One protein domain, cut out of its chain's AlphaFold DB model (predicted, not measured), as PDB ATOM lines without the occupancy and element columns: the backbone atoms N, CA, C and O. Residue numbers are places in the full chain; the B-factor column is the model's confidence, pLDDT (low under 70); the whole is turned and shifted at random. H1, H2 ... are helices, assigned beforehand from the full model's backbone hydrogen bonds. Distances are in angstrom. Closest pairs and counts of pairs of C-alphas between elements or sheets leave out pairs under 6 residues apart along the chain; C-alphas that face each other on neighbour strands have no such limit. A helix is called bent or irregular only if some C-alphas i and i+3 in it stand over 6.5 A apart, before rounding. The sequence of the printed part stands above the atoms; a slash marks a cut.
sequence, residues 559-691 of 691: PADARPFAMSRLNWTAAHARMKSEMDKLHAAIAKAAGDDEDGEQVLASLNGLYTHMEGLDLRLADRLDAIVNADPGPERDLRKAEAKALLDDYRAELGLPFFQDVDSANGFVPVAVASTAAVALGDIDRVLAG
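AT A GLANCE: This is residues 559 to 691 of the 691 residues of an uncharacterized protein of Rhodobacteraceae bacterium (UniProt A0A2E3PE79). This is a long rod in which four helices, H1, H3, H4 and H6, lie side by side as an up-and-down bundle, while the far part of the long helix H1 runs on past the bundle. H2 folds back along that far part of H1, and H3 then follows along the near part of H1, with H4 and H6 completing the bundle and the short H5 at the start of H6. The printed part has 133 residues with six named helices, H1 to H6 in order along the chain, and no named strand; the class is all helix. The whole is loose, with a radius of gyration of the C-alphas of 17.6 A, and the C-alphas span 62 by 21 by 21 A.

IN THESE COORDINATES: The printed part begins at Pro 559, with its C-alpha at (169.517, 149.124, 75.421). H1, the longest helix, holds residues 563 to 594 and measures 46.5 A from first to last C-alpha, from (164.029, 150.717, 78.088) to (128.432, 139.904, 105.964). H2 holds residues 600 to 615 and is 25.3 A long. H2 is irregular, but only just: C-alphas 605 and 608 are 7.0 A apart. H3, residues 620 to 630, is 15.3 A long. H4, residues 635 to 655, is 30.4 A long. H5 is short, residues 658 to 662. H6, residues 674 to 690, is 24.8 A long and ends with C-alpha 690 at (152.935, 151.863, 69.122).

HOW THE PARTS SIT: H1, H3, H4 and H6 form a bundle, helices that run along each other, and it is up and down, each running against the one before it in the chain. H1 and H6 are the hubs, touching three other helices each. H1 touches H3 with residues 563 to 573 alone, at a shallow tilt of 16 degrees, opposite ways; their closest C-alphas are those of Arg 569 and Ala 622, 4.8 A apart. H3 and H4 form a helical hairpin at a shallow tilt of 19 degrees, closest at the C-alphas of Arg 624 and Ala 644, 5.5 A apart. H4 touches H6 at a shallow tilt of 24 degrees, opposite ways, with the C-alphas of Lys 641 and Leu 689 closest at 6.3 A. H6 touches H1 at a shallow tilt of 12 degrees, opposite ways, with the C-alphas of Met 579 and Val 674 closest at 4.6 A. H1 and H4 are apart, and H3 and H6 are near each other. H1 and H2 form a helical hairpin at a shallow tilt of 10 degrees, in which H1 touches H2 with residues 580 to 594 alone; their closest C-alphas, those of Ala 594 and Gly 600, are 4.4 A apart. H2 is apart from H6 and near H4. H5 and H6 only just touch, with 3 pairs of C-alphas within 8 A, the closest being those of Phe 660 and Ala 675, 5.5 A apart. H1, H3, H4, H5 and H6 have every O i to N i+4 pair within hydrogen-bond range; H2 has 5 of 12, beside 11 of 13 O i to N i+3 pairs.

THE WHOLE: The outline is a rod, and the two C-alphas farthest apart, those of Glu 598 and Gly 634, are 62.5 A apart. The first and last printed C-alphas, those of Pro 559 and Gly 691, are 15.1 A apart, and Gly 691 is the chain's last residue. The printed part has no cut. The links from H1 to H2, H2 to H3, H3 to H4 and H4 to H5 are tight, while the link from H5 to H6, with 11 residues between them, is long. The mean pLDDT of the printed part is 92.8, and no printed residue is under 70.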
ATOM      1  N   PRO A 559     169.415 148.251  76.590       93.69
ATOM      2  CA  PRO A 559     169.517 149.124  75.421       93.69
ATOM      3  C   PRO A 559     168.477 150.249  75.441       93.69
ATOM      4  O   PRO A 559     167.319 150.026  75.791       93.69
ATOM      5  N   ALA A 560     168.872 151.470  75.068       93.88
ATOM      6  CA  ALA A 560     168.028 152.665  75.201       93.88
ATOM      7  C   ALA A 560     166.663 152.547  74.496       93.88
ATOM      8  O   ALA A 560     165.660 153.042  75.003       93.88
ATOM      9  N   ASP A 561     166.623 151.856  73.360       94.56
ATOM     10  CA  ASP A 561     165.430 151.546  72.574       94.56
ATOM     11  C   ASP A 561     164.543 150.453  73.201       94.56
ATOM     12  O   ASP A 561     163.354 150.385  72.901       94.56
ATOM     13  N   ALA A 562     165.090 149.625  74.095       95.50
ATOM     14  CA  ALA A 562     164.360 148.598  74.838       95.50
ATOM     15  C   ALA A 562     163.839 149.079  76.213       95.50
ATOM     16  O   ALA A 562     162.896 148.499  76.761       95.50
ATOM     17  N   ARG A 563     164.404 150.163  76.768       94.44
ATOM     18  CA  ARG A 563     164.029 150.717  78.088       94.44
ATOM     19  C   ARG A 563     162.532 151.011  78.260       94.44
ATOM     20  O   ARG A 563     162.015 150.692  79.332       94.44
ATOM     21  N   PRO A 564     161.800 151.559  77.267       95.75
ATOM     22  CA  PRO A 564     160.362 151.794  77.415       95.75
ATOM     23  C   PRO A 564     159.559 150.516  77.702       95.75
ATOM     24  O   PRO A 564     158.625 150.548  78.505       95.75
ATOM     25  N   PHE A 565     159.939 149.376  77.112       96.12
ATOM     26  CA  PHE A 565     159.282 148.084  77.363       96.12
ATOM     27  C   PHE A 565     159.616 147.547  78.755       96.12
ATOM     28  O   PHE A 565     158.737 147.045  79.451       96.12
ATOM     29  N   ALA A 566     160.861 147.728  79.204       92.12
ATOM     30  CA  ALA A 566     161.285 147.359  80.551       92.12
ATOM     31  C   ALA A 566     160.529 148.159  81.628       92.12
ATOM     32  O   ALA A 566     160.066 147.591  82.618       92.12
ATOM     33  N   MET A 567     160.329 149.462  81.399       88.94
ATOM     34  CA  MET A 567     159.504 150.317  82.257       88.94
ATOM     35  C   MET A 567     158.038 149.876  82.250       88.94
ATOM     36  O   MET A 567     157.422 149.728  83.301       88.94
ATOM     37  N   SER A 568     157.494 149.603  81.063       94.94
ATOM     38  CA  SER A 568     156.125 149.107  80.880       94.94
ATOM     39  C   SER A 568     155.882 147.803  81.645       94.94
ATOM     40  O   SER A 568     154.847 147.651  82.290       94.94
ATOM     41  N   ARG A 569     156.866 146.891  81.649       94.94
ATOM     42  CA  ARG A 569     156.834 145.639  82.418       94.94
ATOM     43  C   ARG A 569     156.730 145.906  83.918       94.94
ATOM     44  O   ARG A 569     155.890 145.316  84.588       94.94
ATOM     45  N   LEU A 570     157.583 146.785  84.448       88.00
ATOM     46  CA  LEU A 570     157.581 147.136  85.873       88.00
ATOM     47  C   LEU A 570     156.265 147.803  86.284       88.00
ATOM     48  O   LEU A 570     155.681 147.427  87.301       88.00
ATOM     49  N   ASN A 571     155.773 148.729  85.461       86.38
ATOM     50  CA  ASN A 571     154.508 149.417  85.690       86.38
ATOM     51  C   ASN A 571     153.322 148.447  85.679       86.38
ATOM     52  O   ASN A 571     152.466 148.551  86.554       86.38
ATOM     53  N   TRP A 572     153.283 147.474  84.759       95.44
ATOM     54  CA  TRP A 572     152.236 146.445  84.746       95.44
ATOM     55  C   TRP A 572     152.255 145.593  86.015       95.44
ATOM     56  O   TRP A 572     151.225 145.430  86.663       95.44
ATOM     57  N   THR A 573     153.427 145.102  86.424       89.25
ATOM     58  CA  THR A 573     153.560 144.303  87.651       89.25
ATOM     59  C   THR A 573     153.119 145.090  88.889       89.25
ATOM     60  O   THR A 573     152.433 144.548  89.756       89.25
ATOM     61  N   ALA A 574     153.472 146.378  88.968       82.19
ATOM     62  CA  ALA A 574     153.038 147.259  90.048       82.19
ATOM     63  C   ALA A 574     151.521 147.515  90.017       82.19
ATOM     64  O   ALA A 574     150.866 147.433  91.057       82.19
ATOM     65  N   ALA A 575     150.951 147.775  88.836       90.38
ATOM     66  CA  ALA A 575     149.514 147.954  88.645       90.38
ATOM     67  C   ALA A 575     148.731 146.699  89.054       90.38
ATOM     68  O   ALA A 575     147.772 146.801  89.815       90.38
ATOM     69  N   HIS A 576     149.191 145.515  88.648       93.62
ATOM     70  CA  HIS A 576     148.585 144.238  89.018       93.62
ATOM     71  C   HIS A 576     148.633 143.983  90.535       93.62
ATOM     72  O   HIS A 576     147.638 143.576  91.137       93.62
ATOM     73  N   ALA A 577     149.762 144.277  91.192       83.56
ATOM     74  CA  ALA A 577     149.862 144.186  92.650       83.56
ATOM     75  C   ALA A 577     148.891 145.150  93.357       83.56
ATOM     76  O   ALA A 577     148.238 144.771  94.331       83.56
ATOM     77  N   ARG A 578     148.750 146.377  92.839       86.62
ATOM     78  CA  ARG A 578     147.793 147.362  93.355       86.62
ATOM     79  C   ARG A 578     146.347 146.910  93.169       86.62
ATOM     80  O   ARG A 578     145.579 146.984  94.119       86.62
ATOM     81  N   MET A 579     145.991 146.398  91.990       94.19
ATOM     82  CA  MET A 579     144.671 145.815  91.725       94.19
ATOM     83  C   MET A 579     144.330 144.729  92.747       94.19
ATOM     84  O   MET A 579     143.222 144.715  93.273       94.19
ATOM     85  N   LYS A 580     145.295 143.861  93.079       89.69
ATOM     86  CA  LYS A 580     145.099 142.809  94.081       89.69
ATOM     87  C   LYS A 580     144.840 143.390  95.470       89.69
ATOM     88  O   LYS A 580     143.902 142.966  96.128       89.69
ATOM     89  N   SER A 581     145.613 144.391  95.891       82.44
ATOM     90  CA  SER A 581     145.400 145.050  97.186       82.44
ATOM     91  C   SER A 581     144.047 145.768  97.272       82.44
ATOM     92  O   SER A 581     143.397 145.728  98.315       82.44
ATOM     93  N   GLU A 582     143.601 146.405  96.188       90.62
ATOM     94  CA  GLU A 582     142.264 147.003  96.106       90.62
ATOM     95  C   GLU A 582     141.165 145.923  96.155       90.62
ATOM     96  O   GLU A 582     140.137 146.121  96.803       90.62
ATOM     97  N   MET A 583     141.401 144.748  95.560       94.12
ATOM     98  CA  MET A 583     140.504 143.595  95.683       94.12
ATOM     99  C   MET A 583     140.458 143.048  97.115       94.12
ATOM    100  O   MET A 583     139.374 142.793  97.628       94.12
ATOM    101  N   ASP A 584     141.604 142.932  97.793       88.06
ATOM    102  CA  ASP A 584     141.686 142.511  99.200       88.06
ATOM    103  C   ASP A 584     140.903 143.473 100.107       88.06
ATOM    104  O   ASP A 584     140.189 143.057 101.023       88.06
ATOM    105  N   LYS A 585     140.988 144.777  99.824       89.56
ATOM    106  CA  LYS A 585     140.226 145.820 100.517       89.56
ATOM    107  C   LYS A 585     138.720 145.667 100.302       89.56
ATOM    108  O   LYS A 585     137.966 145.765 101.272       89.56
ATOM    109  N   LEU A 586     138.276 145.409  99.068       93.81
ATOM    110  CA  LEU A 586     136.869 145.133  98.774       93.81
ATOM    111  C   LEU A 586     136.396 143.857  99.481       93.81
ATOM    112  O   LEU A 586     135.379 143.876 100.170       93.81
ATOM    113  N   HIS A 587     137.171 142.779  99.374       93.00
ATOM    114  CA  HIS A 587     136.907 141.507 100.035       93.00
ATOM    115  C   HIS A 587     136.733 141.691 101.549       93.00
ATOM    116  O   HIS A 587     135.755 141.217 102.123       93.00
ATOM    117  N   ALA A 588     137.642 142.417 102.207       87.69
ATOM    118  CA  ALA A 588     137.561 142.698 103.640       87.69
ATOM    119  C   ALA A 588     136.318 143.523 104.012       87.69
ATOM    120  O   ALA A 588     135.690 143.256 105.037       87.69
ATOM    121  N   ALA A 589     135.944 144.505 103.187       91.06
ATOM    122  CA  ALA A 589     134.750 145.312 103.417       91.06
ATOM    123  C   ALA A 589     133.461 144.482 103.304       91.06
ATOM    124  O   ALA A 589     132.588 144.606 104.164       91.06
ATOM    125  N   ILE A 590     133.367 143.598 102.304       92.19
ATOM    126  CA  ILE A 590     132.223 142.689 102.153       92.19
ATOM    127  C   ILE A 590     132.186 141.684 103.306       92.19
ATOM    128  O   ILE A 590     131.135 141.491 103.909       92.19
ATOM    129  N   ALA A 591     133.323 141.076 103.654       88.38
ATOM    130  CA  ALA A 591     133.401 140.114 104.749       88.38
ATOM    131  C   ALA A 591     132.960 140.728 106.082       88.38
ATOM    132  O   ALA A 591     132.235 140.099 106.848       88.38
ATOM    133  N   LYS A 592     133.358 141.979 106.334       89.44
ATOM    134  CA  LYS A 592     132.922 142.726 107.510       89.44
ATOM    135  C   LYS A 592     131.413 142.966 107.507       89.44
ATOM    136  O   LYS A 592     130.789 142.766 108.535       89.44
ATOM    137  N   ALA A 593     130.843 143.380 106.376       89.44
ATOM    138  CA  ALA A 593     129.404 143.621 106.268       89.44
ATOM    139  C   ALA A 593     128.576 142.330 106.396       89.44
ATOM    140  O   ALA A 593     127.491 142.358 106.961       89.44
ATOM    141  N   ALA A 594     129.091 141.205 105.892       88.12
ATOM    142  CA  ALA A 594     128.432 139.904 105.964       88.12
ATOM    143  C   ALA A 594     128.548 139.246 107.350       88.12
ATOM    144  O   ALA A 594     127.670 138.485 107.731       88.12
ATOM    145  N   GLY A 595     129.612 139.525 108.110       78.00
ATOM    146  CA  GLY A 595     129.837 138.923 109.431       78.00
ATOM    147  C   GLY A 595     128.801 139.297 110.499       78.00
ATOM    148  O   GLY A 595     128.721 138.612 111.515       78.00
ATOM    149  N   ASP A 596     128.013 140.346 110.260       73.69
ATOM    150  CA  ASP A 596     126.951 140.808 111.158       73.69
ATOM    151  C   ASP A 596     125.579 140.157 110.859       73.69
ATOM    152  O   ASP A 596     124.615 140.428 111.576       73.69
ATOM    153  N   ASP A 597     125.476 139.302 109.830       77.12
ATOM    154  CA  ASP A 597     124.214 138.717 109.351       77.12
ATOM    155  C   ASP A 597     124.210 137.175 109.438       77.12
ATOM    156  O   ASP A 597     125.216 136.524 109.138       77.12
ATOM    157  N   GLU A 598     123.077 136.567 109.818       75.94
ATOM    158  CA  GLU A 598     122.947 135.098 109.961       75.94
ATOM    159  C   GLU A 598     123.139 134.366 108.617       75.94
ATOM    160  O   GLU A 598     123.616 133.231 108.593       75.94
ATOM    161  N   ASP A 599     122.857 135.040 107.497       78.44
ATOM    162  CA  ASP A 599     123.046 134.521 106.134       78.44
ATOM    163  C   ASP A 599     124.456 134.811 105.555       78.44
ATOM    164  O   ASP A 599     124.772 134.445 104.416       78.44
ATOM    165  N   GLY A 600     125.342 135.448 106.330       80.44
ATOM    166  CA  GLY A 600     126.664 135.897 105.881       80.44
ATOM    167  C   GLY A 600     127.624 134.779 105.462       80.44
ATOM    168  O   GLY A 600     128.522 134.998 104.646       80.44
ATOM    169  N   GLU A 601     127.428 133.557 105.957       80.31
ATOM    170  CA  GLU A 601     128.340 132.429 105.732       80.31
ATOM    171  C   GLU A 601     128.414 132.017 104.247       80.31
ATOM    172  O   GLU A 601     129.492 131.713 103.728       80.31
ATOM    173  N   GLN A 602     127.295 132.095 103.517       84.19
ATOM    174  CA  GLN A 602     127.262 131.781 102.084       84.19
ATOM    175  C   GLN A 602     127.944 132.867 101.235       84.19
ATOM    176  O   GLN A 602     128.593 132.561 100.225       84.19
ATOM    177  N   VAL A 603     127.842 134.129 101.661       85.12
ATOM    178  CA  VAL A 603     128.549 135.256 101.036       85.12
ATOM    179  C   VAL A 603     130.051 135.094 101.243       85.12
ATOM    180  O   VAL A 603     130.803 135.128 100.271       85.12
ATOM    181  N   LEU A 604     130.482 134.810 102.477       82.81
ATOM    182  CA  LEU A 604     131.885 134.564 102.816       82.81
ATOM    183  C   LEU A 604     132.481 133.390 102.023       82.81
ATOM    184  O   LEU A 604     133.611 133.486 101.548       82.81
ATOM    185  N   ALA A 605     131.716 132.315 101.808       84.62
ATOM    186  CA  ALA A 605     132.155 131.186 100.987       84.62
ATOM    187  C   ALA A 605     132.353 131.562  99.504       84.62
ATOM    188  O   ALA A 605     133.210 130.990  98.824       84.62
ATOM    189  N   SER A 606     131.583 132.533  99.006       88.19
ATOM    190  CA  SER A 606     131.605 132.980  97.605       88.19
ATOM    191  C   SER A 606     132.640 134.078  97.332       88.19
ATOM    192  O   SER A 606     132.982 134.317  96.175       88.19
ATOM    193  N   LEU A 607     133.174 134.725  98.372       89.31
ATOM    194  CA  LEU A 607     134.092 135.860  98.241       89.31
ATOM    195  C   LEU A 607     135.383 135.546  97.481       89.31
ATOM    196  O   LEU A 607     135.903 136.405  96.772       89.31
ATOM    197  N   ASN A 608     135.866 134.306  97.556       85.31
ATOM    198  CA  ASN A 608     137.045 133.891  96.794       85.31
ATOM    199  C   ASN A 608     136.826 133.977  95.272       85.31
ATOM    200  O   ASN A 608     137.794 134.145  94.532       85.31
ATOM    201  N   GLY A 609     135.573 133.928  94.802       89.38
ATOM    202  CA  GLY A 609     135.231 134.092  93.387       89.38
ATOM    203  C   GLY A 609     135.567 135.478  92.823       89.38
ATOM    204  O   GLY A 609     135.742 135.610  91.615       89.38
ATOM    205  N   LEU A 610     135.742 136.498  93.674       90.56
ATOM    206  CA  LEU A 610     136.176 137.832  93.239       90.56
ATOM    207  C   LEU A 610     137.551 137.795  92.555       90.56
ATOM    208  O   LEU A 610     137.777 138.508  91.578       90.56
ATOM    209  N   TYR A 611     138.458 136.937  93.028       91.94
ATOM    210  CA  TYR A 611     139.797 136.817  92.453       91.94
ATOM    211  C   TYR A 611     139.803 136.099  91.103       91.94
ATOM    212  O   TYR A 611     140.712 136.338  90.312       91.94
ATOM    213  N   THR A 612     138.780 135.300  90.787       93.00
ATOM    214  CA  THR A 612     138.652 134.658  89.469       93.00
ATOM    215  C   THR A 612     138.558 135.699  88.352       93.00
ATOM    216  O   THR A 612     139.143 135.510  87.292       93.00
ATOM    217  N   HIS A 613     137.924 136.849  88.603       91.00
ATOM    218  CA  HIS A 613     137.893 137.954  87.636       91.00
ATOM    219  C   HIS A 613     139.275 138.571  87.377       91.00
ATOM    220  O   HIS A 613     139.496 139.167  86.328       91.00
ATOM    221  N   MET A 614     140.225 138.431  88.306       93.81
ATOM    222  CA  MET A 614     141.596 138.907  88.112       93.81
ATOM    223  C   MET A 614     142.481 137.915  87.353       93.81
ATOM    224  O   MET A 614     143.522 138.326  86.844       93.81
ATOM    225  N   GLU A 615     142.094 136.641  87.242       92.25
ATOM    226  CA  GLU A 615     142.891 135.625  86.535       92.25
ATOM    227  C   GLU A 615     143.076 135.965  85.050       92.25
ATOM    228  O   GLU A 615     144.114 135.650  84.475       92.25
ATOM    229  N   GLY A 616     142.111 136.664  84.439       91.94
ATOM    230  CA  GLY A 616     142.218 137.151  83.062       91.94
ATOM    231  C   GLY A 616     143.219 138.300  82.872       91.94
ATOM    232  O   GLY A 616     143.669 138.527  81.753       91.94
ATOM    233  N   LEU A 617     143.612 138.994  83.947       95.94
ATOM    234  CA  LEU A 617     144.536 140.137  83.938       95.94
ATOM    235  C   LEU A 617     145.892 139.770  84.550       95.94
ATOM    236  O   LEU A 617     146.422 140.485  85.394       95.94
ATOM    237  N   ASP A 618     146.455 138.643  84.137       95.62
ATOM    238  CA  ASP A 618     147.643 138.062  84.759       95.62
ATOM    239  C   ASP A 618     148.989 138.694  84.304       95.62
ATOM    240  O   ASP A 618     149.067 139.705  83.591       95.62
ATOM    241  N   LEU A 619     150.102 138.085  84.727       96.25
ATOM    242  CA  LEU A 619     151.463 138.555  84.445       96.25
ATOM    243  C   LEU A 619     152.033 138.122  83.079       96.25
ATOM    244  O   LEU A 619     153.155 138.514  82.762       96.25
ATOM    245  N   ARG A 620     151.280 137.422  82.214       97.75
ATOM    246  CA  ARG A 620     151.727 137.064  80.851       97.75
ATOM    247  C   ARG A 620     152.134 138.292  80.038       97.75
ATOM    248  O   ARG A 620     153.050 138.210  79.224       97.75
ATOM    249  N   LEU A 621     151.495 139.442  80.262       97.62
ATOM    250  CA  LEU A 621     151.880 140.691  79.599       97.62
ATOM    251  C   LEU A 621     153.263 141.175  80.042       97.62
ATOM    252  O   LEU A 621     154.038 141.631  79.202       97.62
ATOM    253  N   ALA A 622     153.612 141.019  81.322       95.19
ATOM    254  CA  ALA A 622     154.963 141.313  81.792       95.19
ATOM    255  C   ALA A 622     155.993 140.387  81.126       95.19
ATOM    256  O   ALA A 622     157.026 140.872  80.664       95.19
ATOM    257  N   ASP A 623     155.690 139.093  80.993       95.38
ATOM    258  CA  ASP A 623     156.576 138.131  80.323       95.38
ATOM    259  C   ASP A 623     156.775 138.471  78.835       95.38
ATOM    260  O   ASP A 623     157.886 138.387  78.308       95.38
ATOM    261  N   ARG A 624     155.717 138.915  78.138       97.88
ATOM    262  CA  ARG A 624     155.821 139.358  76.736       97.88
ATOM    263  C   ARG A 624     156.629 140.643  76.593       97.88
ATOM    264  O   ARG A 624     157.428 140.748  75.666       97.88
ATOM    265  N   LEU A 625     156.469 141.595  77.509       97.38
ATOM    266  CA  LEU A 625     157.287 142.809  77.535       97.38
ATOM    267  C   LEU A 625     158.760 142.483  77.814       97.38
ATOM    268  O   LEU A 625     159.634 143.055  77.169       97.38
ATOM    269  N   ASP A 626     159.043 141.521  78.694       94.50
ATOM    270  CA  ASP A 626     160.405 141.035  78.931       94.50
ATOM    271  C   ASP A 626     161.019 140.383  77.684       94.50
ATOM    272  O   ASP A 626     162.166 140.649  77.324       94.50
ATOM    273  N   ALA A 627     160.233 139.590  76.956       97.00
ATOM    274  CA  ALA A 627     160.669 139.012  75.692       97.00
ATOM    275  C   ALA A 627     161.029 140.079  74.640       97.00
ATOM    276  O   ALA A 627     161.953 139.866  73.858       97.00
ATOM    277  N   ILE A 628     160.341 141.227  74.627       97.56
ATOM    278  CA  ILE A 628     160.684 142.364  73.754       97.56
ATOM    279  C   ILE A 628     162.013 142.995  74.184       97.56
ATOM    280  O   ILE A 628     162.834 143.311  73.324       97.56
ATOM    281  N   VAL A 629     162.230 143.164  75.493       96.69
ATOM    282  CA  VAL A 629     163.469 143.737  76.050       96.69
ATOM    283  C   VAL A 629     164.691 142.892  75.681       96.69
ATOM    284  O   VAL A 629     165.734 143.449  75.348       96.69
ATOM    285  N   ASN A 630     164.545 141.567  75.702       94.81
ATOM    286  CA  ASN A 630     165.625 140.618  75.423       94.81
ATOM    287  C   ASN A 630     165.832 140.311  73.926       94.81
ATOM    288  O   ASN A 630     166.821 139.672  73.576       94.81
ATOM    289  N   ALA A 631     164.918 140.725  73.042       96.06
ATOM    290  CA  ALA A 631     165.037 140.501  71.602       96.06
ATOM    291  C   ALA A 631     165.847 141.618  70.929       96.06
ATOM    292  O   ALA A 631     165.625 142.801  71.201       96.06
ATOM    293  N   ASP A 632     166.724 141.268  69.989       93.69
ATOM    294  CA  ASP A 632     167.448 142.248  69.172       93.69
ATOM    295  C   ASP A 632     166.495 143.061  68.272       93.69
ATOM    296  O   ASP A 632     165.437 142.560  67.871       93.69
ATOM    297  N   PRO A 633     166.835 144.317  67.913       94.81
ATOM    298  CA  PRO A 633     166.021 145.107  66.993       94.81
ATOM    299  C   PRO A 633     165.850 144.395  65.640       94.81
ATOM    300  O   PRO A 633     166.833 144.015  65.005       94.81
ATOM    301  N   GLY A 634     164.607 144.250  65.172       94.94
ATOM    302  CA  GLY A 634     164.298 143.623  63.887       94.94
ATOM    303  C   GLY A 634     163.015 142.781  63.903       94.94
ATOM    304  O   GLY A 634     162.195 142.928  64.812       94.94
ATOM    305  N   PRO A 635     162.851 141.862  62.928       97.06
ATOM    306  CA  PRO A 635     161.616 141.095  62.741       97.06
ATOM    307  C   PRO A 635     161.186 140.276  63.963       97.06
ATOM    308  O   PRO A 635     159.993 140.099  64.193       97.06
ATOM    309  N   GLU A 636     162.140 139.777  64.756       96.19
ATOM    310  CA  GLU A 636     161.819 139.045  65.981       96.19
ATOM    311  C   GLU A 636     161.183 139.962  67.029       96.19
ATOM    312  O   GLU A 636     160.136 139.623  67.578       96.19
ATOM    313  N   ARG A 637     161.761 141.142  67.279       96.50
ATOM    314  CA  ARG A 637     161.183 142.105  68.221       96.50
ATOM    315  C   ARG A 637     159.815 142.597  67.752       96.50
ATOM    316  O   ARG A 637     158.915 142.731  68.577       96.50
ATOM    317  N   ASP A 638     159.629 142.801  66.449       97.06
ATOM    318  CA  ASP A 638     158.329 143.176  65.875       97.06
ATOM    319  C   ASP A 638     157.273 142.084  66.089       97.06
ATOM    320  O   ASP A 638     156.132 142.385  66.452       97.06
ATOM    321  N   LEU A 639     157.661 140.811  65.951       97.31
ATOM    322  CA  LEU A 639     156.797 139.680  66.281       97.31
ATOM    323  C   LEU A 639     156.416 139.686  67.769       97.31
ATOM    324  O   LEU A 639     155.234 139.589  68.089       97.31
ATOM    325  N   ARG A 640     157.379 139.873  68.686       97.88
ATOM    326  CA  ARG A 640     157.086 139.943  70.132       97.88
ATOM    327  C   ARG A 640     156.192 141.137  70.488       97.88
ATOM    328  O   ARG A 640     155.295 140.999  71.319       97.88
ATOM    329  N   LYS A 641     156.376 142.294  69.836       97.94
ATOM    330  CA  LYS A 641     155.472 143.452  69.973       97.94
ATOM    331  C   LYS A 641     154.047 143.099  69.539       97.94
ATOM    332  O   LYS A 641     153.100 143.492  70.217       97.94
ATOM    333  N   ALA A 642     153.881 142.369  68.435       98.00
ATOM    334  CA  ALA A 642     152.566 141.932  67.966       98.00
ATOM    335  C   ALA A 642     151.892 140.956  68.948       98.00
ATOM    336  O   ALA A 642     150.706 141.104  69.231       98.00
ATOM    337  N   GLU A 643     152.648 140.017  69.526       97.81
ATOM    338  CA  GLU A 643     152.146 139.116  70.575       97.81
ATOM    339  C   GLU A 643     151.699 139.877  71.833       97.81
ATOM    340  O   GLU A 643     150.644 139.580  72.390       97.81
ATOM    341  N   ALA A 644     152.473 140.876  72.270       98.12
ATOM    342  CA  ALA A 644     152.100 141.720  73.405       98.12
ATOM    343  C   ALA A 644     150.827 142.538  73.124       98.12
ATOM    344  O   ALA A 644     149.989 142.678  74.012       98.12
ATOM    345  N   LYS A 645     150.649 143.039  71.891       98.25
ATOM    346  CA  LYS A 645     149.424 143.746  71.473       98.25
ATOM    347  C   LYS A 645     148.194 142.844  71.486       98.25
ATOM    348  O   LYS A 645     147.168 143.257  72.007       98.25
ATOM    349  N   ALA A 646     148.308 141.614  70.985       97.94
ATOM    350  CA  ALA A 646     147.202 140.657  71.042       97.94
ATOM    351  C   ALA A 646     146.738 140.425  72.492       97.94
ATOM    352  O   ALA A 646     145.545 140.432  72.771       97.94
ATOM    353  N   LEU A 647     147.683 140.318  73.429       97.81
ATOM    354  CA  LEU A 647     147.354 140.148  74.843       97.81
ATOM    355  C   LEU A 647     146.755 141.414  75.484       97.81
ATOM    356  O   LEU A 647     145.892 141.312  76.350       97.81
ATOM    357  N   LEU A 648     147.178 142.613  75.059       97.62
ATOM    358  CA  LEU A 648     146.524 143.859  75.479       97.62
ATOM    359  C   LEU A 648     145.050 143.893  75.069       97.62
ATOM    360  O   LEU A 648     144.221 144.369  75.846       97.62
ATOM    361  N   ASP A 649     144.728 143.414  73.870       97.38
ATOM    362  CA  ASP A 649     143.349 143.360  73.386       97.38
ATOM    363  C   ASP A 649     142.513 142.365  74.206       97.38
ATOM    364  O   ASP A 649     141.402 142.710  74.615       97.38
ATOM    365  N   ASP A 650     143.074 141.199  74.545       97.56
ATOM    366  CA  ASP A 650     142.440 140.232  75.453       97.56
ATOM    367  C   ASP A 650     142.150 140.863  76.830       97.56
ATOM    368  O   ASP A 650     141.039 140.767  77.348       97.56
ATOM    369  N   TYR A 651     143.118 141.580  77.413       97.94
ATOM    370  CA  TYR A 651     142.958 142.203  78.735       97.94
ATOM    371  C   TYR A 651     141.951 143.358  78.715       97.94
ATOM    372  O   TYR A 651     141.212 143.573  79.676       97.94
ATOM    373  N   ARG A 652     141.888 144.114  77.615       97.56
ATOM    374  CA  ARG A 652     140.868 145.152  77.418       97.56
ATOM    375  C   ARG A 652     139.474 144.554  77.282       97.56
ATOM    376  O   ARG A 652     138.526 145.146  77.793       97.56
ATOM    377  N   ALA A 653     139.346 143.408  76.615       97.25
ATOM    378  CA  ALA A 653     138.084 142.682  76.547       97.25
ATOM    379  C   ALA A 653     137.646 142.206  77.942       97.25
ATOM    380  O   ALA A 653     136.481 142.385  78.297       97.25
ATOM    381  N   GLU A 654     138.583 141.709  78.756       97.06
ATOM    382  CA  GLU A 654     138.326 141.306  80.144       97.06
ATOM    383  C   GLU A 654     137.850 142.488  81.008       97.06
ATOM    384  O   GLU A 654     136.829 142.397  81.684       97.06
ATOM    385  N   LEU A 655     138.507 143.653  80.911       96.50
ATOM    386  CA  LEU A 655     138.057 144.887  81.580       96.50
ATOM    387  C   LEU A 655     136.693 145.400  81.084       96.50
ATOM    388  O   LEU A 655     136.055 146.220  81.747       96.50
ATOM    389  N   GLY A 656     136.237 144.937  79.921       95.69
ATOM    390  CA  GLY A 656     134.906 145.221  79.392       95.69
ATOM    391  C   GLY A 656     133.789 144.405  80.049       95.69
ATOM    392  O   GLY A 656     132.617 144.706  79.818       95.69
ATOM    393  N   LEU A 657     134.114 143.386  80.854       96.00
ATOM    394  CA  LEU A 657     133.111 142.574  81.539       96.00
ATOM    395  C   LEU A 657     132.315 143.404  82.564       96.00
ATOM    396  O   LEU A 657     132.879 144.307  83.190       96.00
ATOM    397  N   PRO A 658     131.027 143.072  82.806       96.31
ATOM    398  CA  PRO A 658     130.169 143.825  83.724       96.31
ATOM    399  C   PRO A 658     130.774 144.029  85.118       96.31
ATOM    400  O   PRO A 658     130.689 145.122  85.665       96.31
ATOM    401  N   PHE A 659     131.472 143.018  85.646       95.44
ATOM    402  CA  PHE A 659     132.152 143.101  86.940       95.44
ATOM    403  C   PHE A 659     133.056 144.339  87.063       95.44
ATOM    404  O   PHE A 659     132.967 145.072  88.045       95.44
ATOM    405  N   PHE A 660     133.892 144.613  86.056       95.88
ATOM    406  CA  PHE A 660     134.842 145.727  86.098       95.88
ATOM    407  C   PHE A 660     134.192 147.100  85.882       95.88
ATOM    408  O   PHE A 660     134.795 148.114  86.228       95.88
ATOM    409  N   GLN A 661     132.963 147.147  85.360       93.75
ATOM    410  CA  GLN A 661     132.179 148.385  85.291       93.75
ATOM    411  C   GLN A 661     131.671 148.794  86.681       93.75
ATOM    412  O   GLN A 661     131.631 149.983  87.008       93.75
ATOM    413  N   ASP A 662     131.358 147.804  87.519       94.69
ATOM    414  CA  ASP A 662     130.751 148.027  88.829       94.69
ATOM    415  C   ASP A 662     131.782 148.074  89.967       94.69
ATOM    416  O   ASP A 662     131.599 148.824  90.927       94.69
ATOM    417  N   VAL A 663     132.888 147.323  89.868       96.12
ATOM    418  CA  VAL A 663     133.836 147.114  90.980       96.12
ATOM    419  C   VAL A 663     134.393 148.416  91.564       96.12
ATOM    420  O   VAL A 663     134.462 148.542  92.781       96.12
ATOM    421  N   ASP A 664     134.722 149.415  90.743       94.81
ATOM    422  CA  ASP A 664     135.323 150.668  91.223       94.81
ATOM    423  C   ASP A 664     134.284 151.656  91.781       94.81
ATOM    424  O   ASP A 664     134.562 152.377  92.741       94.81
ATOM    425  N   SER A 665     133.086 151.712  91.186       89.44
ATOM    426  CA  SER A 665     132.139 152.822  91.400       89.44
ATOM    427  C   SER A 665     130.785 152.423  91.988       89.44
ATOM    428  O   SER A 665     130.145 153.246  92.645       89.44
ATOM    429  N   ALA A 666     130.361 151.173  91.805       92.69
ATOM    430  CA  ALA A 666     129.037 150.677  92.170       92.69
ATOM    431  C   ALA A 666     129.078 149.421  93.059       92.69
ATOM    432  O   ALA A 666     128.045 148.791  93.266       92.69
ATOM    433  N   ASN A 667     130.234 149.068  93.635       93.25
ATOM    434  CA  ASN A 667     130.343 147.885  94.495       93.25
ATOM    435  C   ASN A 667     129.506 147.984  95.787       93.25
ATOM    436  O   ASN A 667     129.123 146.959  96.333       93.25
ATOM    437  N   GLY A 668     129.203 149.195  96.270       94.12
ATOM    438  CA  GLY A 668     128.325 149.420  97.427       94.12
ATOM    439  C   GLY A 668     128.964 149.222  98.810       94.12
ATOM    440  O   GLY A 668     128.299 149.484  99.809       94.12
ATOM    441  N   PHE A 669     130.239 148.829  98.893       93.75
ATOM    442  CA  PHE A 669     130.943 148.568 100.155       93.75
ATOM    443  C   PHE A 669     132.031 149.600 100.446       93.75
ATOM    444  O   PHE A 669     132.020 150.254 101.489       93.75
ATOM    445  N   VAL A 670     133.000 149.746  99.542       93.94
ATOM    446  CA  VAL A 670     134.158 150.620  99.749       93.94
ATOM    447  C   VAL A 670     134.690 151.131  98.409       93.94
ATOM    448  O   VAL A 670     134.772 150.359  97.456       93.94
ATOM    449  N   PRO A 671     135.087 152.412  98.296       93.12
ATOM    450  CA  PRO A 671     135.733 152.904  97.084       93.12
ATOM    451  C   PRO A 671     137.033 152.141  96.814       93.12
ATOM    452  O   PRO A 671     137.904 152.076  97.691       93.12
ATOM    453  N   VAL A 672     137.171 151.607  95.603       95.12
ATOM    454  CA  VAL A 672     138.373 150.910  95.125       95.12
ATOM    455  C   VAL A 672     138.740 151.378  93.720       95.12
ATOM    456  O   VAL A 672     137.965 152.076  93.070       95.12
ATOM    457  N   ALA A 673     139.946 151.036  93.272       94.94
ATOM    458  CA  ALA A 673     140.480 151.454  91.977       94.94
ATOM    459  C   ALA A 673     141.097 150.277  91.201       94.94
ATOM    460  O   ALA A 673     142.241 150.355  90.756       94.94
ATOM    461  N   VAL A 674     140.379 149.161  91.077       96.00
ATOM    462  CA  VAL A 674     140.836 147.958  90.367       96.00
ATOM    463  C   VAL A 674     140.836 148.201  88.854       96.00
ATOM    464  O   VAL A 674     141.891 148.145  88.216       96.00
ATOM    465  N   ALA A 675     139.674 148.509  88.272       97.31
ATOM    466  CA  ALA A 675     139.509 148.623  86.820       97.31
ATOM    467  C   ALA A 675     140.250 149.846  86.257       97.31
ATOM    468  O   ALA A 675     140.948 149.761  85.243       97.31
ATOM    469  N   SER A 676     140.152 150.980  86.950       96.00
ATOM    470  CA  SER A 676     140.832 152.226  86.585       96.00
ATOM    471  C   SER A 676     142.360 152.096  86.608       96.00
ATOM    472  O   SER A 676     143.020 152.567  85.678       96.00
ATOM    473  N   THR A 677     142.934 151.409  87.605       94.69
ATOM    474  CA  THR A 677     144.383 151.136  87.662       94.69
ATOM    475  C   THR A 677     144.836 150.297  86.466       94.69
ATOM    476  O   THR A 677     145.828 150.641  85.817       94.69
ATOM    477  N   ALA A 678     144.098 149.232  86.138       97.38
ATOM    478  CA  ALA A 678     144.401 148.379  84.992       97.38
ATOM    479  C   ALA A 678     144.332 149.163  83.671       97.38
ATOM    480  O   ALA A 678     145.269 149.130  82.875       97.38
ATOM    481  N   ALA A 679     143.253 149.923  83.456       97.69
ATOM    482  CA  ALA A 679     143.027 150.676  82.224       97.69
ATOM    483  C   ALA A 679     144.135 151.705  81.941       97.69
ATOM    484  O   ALA A 679     144.594 151.818  80.800       97.69
ATOM    485  N   VAL A 680     144.598 152.426  82.970       96.62
ATOM    486  CA  VAL A 680     145.710 153.382  82.843       96.62
ATOM    487  C   VAL A 680     146.992 152.663  82.425       96.62
ATOM    488  O   VAL A 680     147.605 153.048  81.427       96.62
ATOM    489  N   ALA A 681     147.352 151.582  83.124       96.25
ATOM    490  CA  ALA A 681     148.568 150.827  82.834       96.25
ATOM    491  C   ALA A 681     148.552 150.231  81.415       96.25
ATOM    492  O   ALA A 681     149.508 150.407  80.663       96.25
ATOM    493  N   LEU A 682     147.450 149.597  80.999       98.00
ATOM    494  CA  LEU A 682     147.314 149.046  79.643       98.00
ATOM    495  C   LEU A 682     147.366 150.140  78.566       98.00
ATOM    496  O   LEU A 682     147.928 149.925  77.493       98.00
ATOM    497  N   GLY A 683     146.811 151.323  78.841       97.38
ATOM    498  CA  GLY A 683     146.895 152.477  77.945       97.38
ATOM    499  C   GLY A 683     148.315 153.031  77.789       97.38
ATOM    500  O   GLY A 683     148.689 153.452  76.694       97.38
ATOM    501  N   ASP A 684     149.117 153.024  78.857       95.69
ATOM    502  CA  ASP A 684     150.540 153.384  78.799       95.69
ATOM    503  C   ASP A 684     151.339 152.373  77.968       95.69
ATOM    504  O   ASP A 684     152.115 152.769  77.094       95.69
ATOM    505  N   ILE A 685     151.113 151.076  78.195       97.69
ATOM    506  CA  ILE A 685     151.813 149.991  77.491       97.69
ATOM    507  C   ILE A 685     151.502 150.030  75.991       97.69
ATOM    508  O   ILE A 685     152.409 149.907  75.170       97.69
ATOM    509  N   ASP A 686     150.243 150.255  75.613       97.94
ATOM    510  CA  ASP A 686     149.838 150.357  74.207       97.94
ATOM    511  C   ASP A 686     150.545 151.509  73.480       97.94
ATOM    512  O   ASP A 686     151.073 151.334  72.380       97.94
ATOM    513  N   ARG A 687     150.659 152.677  74.132       97.75
ATOM    514  CA  ARG A 687     151.421 153.819  73.598       97.75
ATOM    515  C   ARG A 687     152.891 153.474  73.379       97.75
ATOM    516  O   ARG A 687     153.460 153.880  72.368       97.75
ATOM    517  N   VAL A 688     153.494 152.716  74.292       97.06
ATOM    518  CA  VAL A 688     154.886 152.263  74.168       97.06
ATOM    519  C   VAL A 688     155.052 151.237  73.044       97.06
ATOM    520  O   VAL A 688     156.029 151.302  72.309       97.06
ATOM    521  N   LEU A 689     154.102 150.318  72.862       95.56
ATOM    522  CA  LEU A 689     154.126 149.328  71.776       95.56
ATOM    523  C   LEU A 689     153.806 149.926  70.393       95.56
ATOM    524  O   LEU A 689     154.072 149.288  69.367       95.56
ATOM    525  N   ALA A 690     153.184 151.105  70.347       91.88
ATOM    526  CA  ALA A 690     152.935 151.863  69.122       91.88
ATOM    527  C   ALA A 690     154.162 152.663  68.645       91.88
ATOM    528  O   ALA A 690     154.246 152.959  67.452       91.88
ATOM    529  N   GLY A 691     155.086 152.989  69.557       82.19
ATOM    530  CA  GLY A 691     156.415 153.532  69.252       82.19
ATOM    531  C   GLY A 691     157.407 152.455  68.826       82.19
ATOM    532  O   GLY A 691     158.274 152.790  67.994       82.19
TER     533      GLY A 691